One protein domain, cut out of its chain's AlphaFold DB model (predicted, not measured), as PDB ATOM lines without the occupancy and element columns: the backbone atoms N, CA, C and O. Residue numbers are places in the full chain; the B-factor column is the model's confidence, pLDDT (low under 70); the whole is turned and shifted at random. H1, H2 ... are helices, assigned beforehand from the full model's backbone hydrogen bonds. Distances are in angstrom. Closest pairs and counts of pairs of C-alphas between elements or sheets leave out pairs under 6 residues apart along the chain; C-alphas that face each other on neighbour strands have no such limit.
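This is residues 121 to 172 of the 173 residues of the protein "Hypothetical protein" of Hemiselmis andersenii (UniProt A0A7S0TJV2). Three prongs spread from one corner, roughly as a T: H1 and the long helix H3 meet near H1's end and H3's start, and the loop from residue 132 to residue 152, with the short H2 in it, reaches out from that corner on the side away from H1. Residues 158 to 172, of which 158 to 170 belong to H3, stick out as a free arm. The printed part has 52 residues with three named helices in the order H1, H2, H3 and no named strand, and its class is all helix. It is loose, with a radius of gyration of the C-alphas of 13.3 A, and flat, spanning 37 by 34 by 13 A.

H1 takes residues 121 to 131 and is 15.7 A long, with C-alpha 121 at (-45.169, -18.223, -7.244). H2 takes residues 139 to 143. H3, residues 153 to 170, is 26.1 A long and runs from C-alpha 153 at (-40.381, -25.306, 7.300) to C-alpha 170 at (-62.968, -34.729, 16.286).

H1 touches H3, which meets it with residues 153 to 155 alone; the closest C-alphas, those of Ser 130 and Leu 154, are 5.1 A apart. Their lines stand about perpendicular, at 76 degrees. H2 is apart from H1 and from H3. In H1 and H3 every O i to N i+4 pair is within hydrogen-bond range; in H2 it is 0 of 1, with 0 of 2 O i to N i+3 pairs.

The C-alphas farthest apart, those of Val 136 and Ala 172, are 36.7 A apart. The printed part has no cut, and both links are short. Residues 143 to 148 also stand free. The mean pLDDT of the printed part is 71.9; residues 139 to 150 and 165 to 172 are under 70.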
ATOM      1  N   LEU A 121     -45.570 -18.772  -8.545       75.81
ATOM      2  CA  LEU A 121     -45.169 -18.223  -7.244       75.81
ATOM      3  C   LEU A 121     -45.342 -19.230  -6.104       75.81
ATOM      4  O   LEU A 121     -44.433 -19.401  -5.290       75.81
ATOM      5  N   VAL A 122     -46.473 -19.934  -6.064       81.00
ATOM      6  CA  VAL A 122     -46.736 -20.988  -5.074       81.00
ATOM      7  C   VAL A 122     -45.742 -22.138  -5.234       81.00
ATOM      8  O   VAL A 122     -45.220 -22.637  -4.235       81.00
ATOM      9  N   GLY A 123     -45.420 -22.529  -6.471       80.88
ATOM     10  CA  GLY A 123     -44.394 -23.534  -6.760       80.88
ATOM     11  C   GLY A 123     -43.010 -23.122  -6.253       80.88
ATOM     12  O   GLY A 123     -42.367 -23.881  -5.525       80.88
ATOM     13  N   ALA A 124     -42.588 -21.892  -6.559       84.81
ATOM     14  CA  ALA A 124     -41.306 -21.343  -6.117       84.81
ATOM     15  C   ALA A 124     -41.225 -21.200  -4.587       84.81
ATOM     16  O   ALA A 124     -40.199 -21.515  -3.976       84.81
ATOM     17  N   LEU A 125     -42.313 -20.766  -3.948       83.06
ATOM     18  CA  LEU A 125     -42.401 -20.667  -2.494       83.06
ATOM     19  C   LEU A 125     -42.320 -22.053  -1.848       83.06
ATOM     20  O   LEU A 125     -41.552 -22.240  -0.905       83.06
ATOM     21  N   LYS A 126     -43.051 -23.038  -2.378       86.19
ATOM     22  CA  LYS A 126     -43.017 -24.417  -1.879       86.19
ATOM     23  C   LYS A 126     -41.615 -25.017  -1.989       86.19
ATOM     24  O   LYS A 126     -41.131 -25.600  -1.020       86.19
ATOM     25  N   GLU A 127     -40.937 -24.826  -3.122       87.75
ATOM     26  CA  GLU A 127     -39.547 -25.259  -3.305       87.75
ATOM     27  C   GLU A 127     -38.621 -24.616  -2.263       87.75
ATOM     28  O   GLU A 127     -37.855 -25.311  -1.590       87.75
ATOM     29  N   LYS A 128     -38.732 -23.301  -2.062       87.12
ATOM     30  CA  LYS A 128     -37.924 -22.580  -1.074       87.12
ATOM     31  C   LYS A 128     -38.165 -23.086   0.353       87.12
ATOM     32  O   LYS A 128     -37.205 -23.369   1.069       87.12
ATOM     33  N   LEU A 129     -39.425 -23.262   0.754       86.44
ATOM     34  CA  LEU A 129     -39.795 -23.746   2.091       86.44
ATOM     35  C   LEU A 129     -39.388 -25.208   2.324       86.44
ATOM     36  O   LEU A 129     -39.059 -25.574   3.451       86.44
ATOM     37  N   SER A 130     -39.364 -26.031   1.270       86.06
ATOM     38  CA  SER A 130     -38.923 -27.433   1.340       86.06
ATOM     39  C   SER A 130     -37.431 -27.600   1.616       86.06
ATOM     40  O   SER A 130     -37.019 -28.657   2.079       86.06
ATOM     41  N   ARG A 131     -36.617 -26.577   1.333       85.12
ATOM     42  CA  ARG A 131     -35.160 -26.606   1.541       85.12
ATOM     43  C   ARG A 131     -34.718 -25.798   2.754       85.12
ATOM     44  O   ARG A 131     -33.553 -25.874   3.128       85.12
ATOM     45  N   MET A 132     -35.617 -25.010   3.343       84.19
ATOM     46  CA  MET A 132     -35.299 -24.144   4.470       84.19
ATOM     47  C   MET A 132     -35.453 -24.918   5.786       84.19
ATOM     48  O   MET A 132     -36.566 -25.354   6.096       84.19
ATOM     49  N   PRO A 133     -34.377 -25.095   6.569       84.00
ATOM     50  CA  PRO A 133     -34.464 -25.727   7.878       84.00
ATOM     51  C   PRO A 133     -35.272 -24.868   8.853       84.00
ATOM     52  O   PRO A 133     -35.151 -23.642   8.856       84.00
ATOM     53  N   ILE A 134     -36.058 -25.500   9.725       80.38
ATOM     54  CA  ILE A 134     -36.918 -24.781  10.680       80.38
ATOM     55  C   ILE A 134     -36.121 -23.919  11.674       80.38
ATOM     56  O   ILE A 134     -36.567 -22.834  12.048       80.38
ATOM     57  N   HIS A 135     -34.904 -24.342  12.032       75.25
ATOM     58  CA  HIS A 135     -34.034 -23.615  12.963       75.25
ATOM     59  C   HIS A 135     -33.550 -22.260  12.420       75.25
ATOM     60  O   HIS A 135     -33.099 -21.426  13.196       75.25
ATOM     61  N   VAL A 136     -33.654 -22.016  11.105       78.56
ATOM     62  CA  VAL A 136     -33.354 -20.703  10.508       78.56
ATOM     63  C   VAL A 136     -34.390 -19.661  10.934       78.56
ATOM     64  O   VAL A 136     -34.043 -18.502  11.135       78.56
ATOM     65  N   LEU A 137     -35.654 -20.067  11.084       76.81
ATOM     66  CA  LEU A 137     -36.727 -19.182  11.546       76.81
ATOM     67  C   LEU A 137     -36.875 -19.200  13.067       76.81
ATOM     68  O   LEU A 137     -37.228 -18.187  13.663       76.81
ATOM     69  N   PHE A 138     -36.587 -20.341  13.695       74.75
ATOM     70  CA  PHE A 138     -36.747 -20.531  15.134       74.75
ATOM     71  C   PHE A 138     -35.479 -21.143  15.747       74.75
ATOM     72  O   PHE A 138     -35.445 -22.341  16.045       74.75
ATOM     73  N   PRO A 139     -34.423 -20.335  15.956       67.06
ATOM     74  CA  PRO A 139     -33.131 -20.816  16.454       67.06
ATOM     75  C   PRO A 139     -33.211 -21.475  17.839       67.06
ATOM     76  O   PRO A 139     -32.413 -22.351  18.160       67.06
ATOM     77  N   PHE A 140     -34.202 -21.084  18.642       67.12
ATOM     78  CA  PHE A 140     -34.441 -21.580  19.999       67.12
ATOM     79  C   PHE A 140     -35.064 -22.988  20.052       67.12
ATOM     80  O   PHE A 140     -35.073 -23.611  21.110       67.12
ATOM     81  N   LEU A 141     -35.571 -23.524  18.934       63.31
ATOM     82  CA  LEU A 141     -36.143 -24.881  18.895       63.31
ATOM     83  C   LEU A 141     -35.080 -25.993  18.931       63.31
ATOM     84  O   LEU A 141     -35.431 -27.158  19.109       63.31
ATOM     85  N   ASN A 142     -33.794 -25.655  18.808       56.69
ATOM     86  CA  ASN A 142     -32.701 -26.630  18.818       56.69
ATOM     87  C   ASN A 142     -32.423 -27.264  20.195       56.69
ATOM     88  O   ASN A 142     -31.717 -28.268  20.247       56.69
ATOM     89  N   GLU A 143     -32.934 -26.714  21.302       55.12
ATOM     90  CA  GLU A 143     -32.418 -27.066  22.636       55.12
ATOM     91  C   GLU A 143     -33.234 -28.078  23.453       55.12
ATOM     92  O   GLU A 143     -32.778 -28.468  24.526       55.12
ATOM     93  N   GLY A 144     -34.393 -28.575  23.001       53.84
ATOM     94  CA  GLY A 144     -35.199 -29.376  23.939       53.84
ATOM     95  C   GLY A 144     -36.278 -30.312  23.424       53.84
ATOM     96  O   GLY A 144     -36.917 -30.957  24.252       53.84
ATOM     97  N   SER A 145     -36.507 -30.443  22.119       49.22
ATOM     98  CA  SER A 145     -37.531 -31.372  21.627       49.22
ATOM     99  C   SER A 145     -36.941 -32.384  20.660       49.22
ATOM    100  O   SER A 145     -36.126 -32.049  19.811       49.22
ATOM    101  N   ALA A 146     -37.335 -33.642  20.833       46.84
ATOM    102  CA  ALA A 146     -36.790 -34.847  20.213       46.84
ATOM    103  C   ALA A 146     -37.049 -34.980  18.692       46.84
ATOM    104  O   ALA A 146     -37.340 -36.068  18.198       46.84
ATOM    105  N   GLY A 147     -36.938 -33.890  17.935       51.31
ATOM    106  CA  GLY A 147     -36.940 -33.866  16.480       51.31
ATOM    107  C   GLY A 147     -35.602 -33.323  16.007       51.31
ATOM    108  O   GLY A 147     -35.261 -32.182  16.293       51.31
ATOM    109  N   ARG A 148     -34.812 -34.159  15.325       54.59
ATOM    110  CA  ARG A 148     -33.550 -33.753  14.694       54.59
ATOM    111  C   ARG A 148     -33.744 -32.431  13.953       54.59
ATOM    112  O   ARG A 148     -34.741 -32.282  13.252       54.59
ATOM    113  N   GLY A 149     -32.752 -31.543  14.004       57.88
ATOM    114  CA  GLY A 149     -32.687 -30.294  13.226       57.88
ATOM    115  C   GLY A 149     -32.678 -30.461  11.692       57.88
ATOM    116  O   GLY A 149     -32.190 -29.584  10.985       57.88
ATOM    117  N   GLU A 150     -33.193 -31.584  11.189       67.50
ATOM    118  CA  GLU A 150     -33.414 -31.952   9.793       67.50
ATOM    119  C   GLU A 150     -34.831 -31.581   9.309       67.50
ATOM    120  O   GLU A 150     -35.112 -31.692   8.117       67.50
ATOM    121  N   GLU A 151     -35.738 -31.143  10.193       78.00
ATOM    122  CA  GLU A 151     -37.083 -30.723   9.782       78.00
ATOM    123  C   GLU A 151     -37.051 -29.396   9.005       78.00
ATOM    124  O   GLU A 151     -36.415 -28.408   9.391       78.00
ATOM    125  N   THR A 152     -37.768 -29.376   7.883       84.94
ATOM    126  CA  THR A 152     -37.898 -28.203   7.015       84.94
ATOM    127  C   THR A 152     -39.173 -27.448   7.350       84.94
ATOM    128  O   THR A 152     -40.144 -28.029   7.845       84.94
ATOM    129  N   VAL A 153     -39.207 -26.153   7.043       83.88
ATOM    130  CA  VAL A 153     -40.381 -25.306   7.300       83.88
ATOM    131  C   VAL A 153     -41.638 -25.885   6.650       83.88
ATOM    132  O   VAL A 153     -42.695 -25.916   7.278       83.88
ATOM    133  N   LEU A 154     -41.519 -26.421   5.431       84.56
ATOM    134  CA  LEU A 154     -42.643 -27.064   4.753       84.56
ATOM    135  C   LEU A 154     -43.155 -28.301   5.511       84.56
ATOM    136  O   LEU A 154     -44.360 -28.435   5.693       84.56
ATOM    137  N   SER A 155     -42.262 -29.168   5.998       83.44
ATOM    138  CA  SER A 155     -42.659 -30.393   6.713       83.44
ATOM    139  C   SER A 155     -43.400 -30.111   8.026       83.44
ATOM    140  O   SER A 155     -44.348 -30.815   8.378       83.44
ATOM    141  N   VAL A 156     -43.014 -29.039   8.726       82.94
ATOM    142  CA  VAL A 156     -43.670 -28.600   9.964       82.94
ATOM    143  C   VAL A 156     -45.052 -28.021   9.662       82.94
ATOM    144  O   VAL A 156     -46.021 -28.358  10.343       82.94
ATOM    145  N   LEU A 157     -45.170 -27.206   8.608       83.19
ATOM    146  CA  LEU A 157     -46.453 -26.658   8.161       83.19
ATOM    147  C   LEU A 157     -47.428 -27.761   7.731       83.19
ATOM    148  O   LEU A 157     -48.597 -27.721   8.110       83.19
ATOM    149  N   GLU A 158     -46.957 -28.765   6.989       85.62
ATOM    150  CA  GLU A 158     -47.778 -29.904   6.561       85.62
ATOM    151  C   GLU A 158     -48.260 -30.746   7.756       85.62
ATOM    152  O   GLU A 158     -49.439 -31.119   7.815       85.62
ATOM    153  N   LYS A 159     -47.396 -30.986   8.756       83.88
ATOM    154  CA  LYS A 159     -47.789 -31.618  10.029       83.88
ATOM    155  C   LYS A 159     -48.848 -30.801  10.765       83.88
ATOM    156  O   LYS A 159     -49.848 -31.364  11.209       83.88
ATOM    157  N   TYR A 160     -48.650 -29.489  10.885       82.06
ATOM    158  CA  TYR A 160     -49.585 -28.612  11.585       82.06
ATOM    159  C   TYR A 160     -50.948 -28.569  10.886       82.06
ATOM    160  O   TYR A 160     -51.972 -28.785  11.530       82.06
ATOM    161  N   ALA A 161     -50.968 -28.410   9.560       82.69
ATOM    162  CA  ALA A 161     -52.196 -28.447   8.768       82.69
ATOM    163  C   ALA A 161     -52.951 -29.776   8.951       82.69
ATOM    164  O   ALA A 161     -54.162 -29.777   9.174       82.69
ATOM    165  N   SER A 162     -52.232 -30.903   8.943       76.06
ATOM    166  CA  SER A 162     -52.812 -32.232   9.186       76.06
ATOM    167  C   SER A 162     -53.382 -32.369  10.604       76.06
ATOM    168  O   SER A 162     -54.447 -32.963  10.796       76.06
ATOM    169  N   SER A 163     -52.713 -31.785  11.604       74.38
ATOM    170  CA  SER A 163     -53.191 -31.753  12.990       74.38
ATOM    171  C   SER A 163     -54.454 -30.906  13.141       74.38
ATOM    172  O   SER A 163     -55.382 -31.329  13.822       74.38
ATOM    173  N   CYS A 164     -54.532 -29.741  12.492       70.38
ATOM    174  CA  CYS A 164     -55.716 -28.883  12.539       70.38
ATOM    175  C   CYS A 164     -56.941 -29.568  11.924       70.38
ATOM    176  O   CYS A 164     -58.013 -29.549  12.520       70.38
ATOM    177  N   VAL A 165     -56.775 -30.235  10.776       66.50
ATOM    178  CA  VAL A 165     -57.867 -30.978  10.120       66.50
ATOM    179  C   VAL A 165     -58.350 -32.142  10.991       66.50
ATOM    180  O   VAL A 165     -59.555 -32.371  11.101       66.50
ATOM    181  N   SER A 166     -57.430 -32.835  11.664       59.97
ATOM    182  CA  SER A 166     -57.770 -33.929  12.581       59.97
ATOM    183  C   SER A 166     -58.538 -33.424  13.813       59.97
ATOM    184  O   SER A 166     -59.552 -34.013  14.186       59.97
ATOM    185  N   SER A 167     -58.134 -32.289  14.393       58.06
ATOM    186  CA  SER A 167     -58.836 -31.661  15.525       58.06
ATOM    187  C   SER A 167     -60.225 -31.131  15.146       58.06
ATOM    188  O   SER A 167     -61.164 -31.226  15.940       58.06
ATOM    189  N   SER A 168     -60.392 -30.610  13.927       54.50
ATOM    190  CA  SER A 168     -61.699 -30.175  13.421       54.50
ATOM    191  C   SER A 168     -62.645 -31.353  13.170       54.50
ATOM    192  O   SER A 168     -63.837 -31.230  13.433       54.50
ATOM    193  N   ALA A 169     -62.130 -32.508  12.732       53.50
ATOM    194  CA  ALA A 169     -62.935 -33.717  12.551       53.50
ATOM    195  C   ALA A 169     -63.409 -34.322  13.888       53.50
ATOM    196  O   ALA A 169     -64.544 -34.785  13.980       53.50
ATOM    197  N   SER A 170     -62.587 -34.266  14.941       48.38
ATOM    198  CA  SER A 170     -62.968 -34.729  16.286       48.38
ATOM    199  C   SER A 170     -63.921 -33.789  17.031       48.38
ATOM    200  O   SER A 170     -64.572 -34.225  17.972       48.38
ATOM    201  N   SER A 171     -64.032 -32.524  16.617       46.72
ATOM    202  CA  SER A 171     -64.946 -31.544  17.233       46.72
ATOM    203  C   SER A 171     -66.352 -31.541  16.612       46.72
ATOM    204  O   SER A 171     -67.215 -30.790  17.057       46.72
ATOM    205  N   ALA A 172     -66.572 -32.350  15.570       47.50
ATOM    206  CA  ALA A 172     -67.827 -32.446  14.823       47.50
ATOM    207  C   ALA A 172     -68.554 -33.797  15.008       47.50
ATOM    208  O   ALA A 172     -69.484 -34.084  14.256       47.50
TER     209      ALA A 172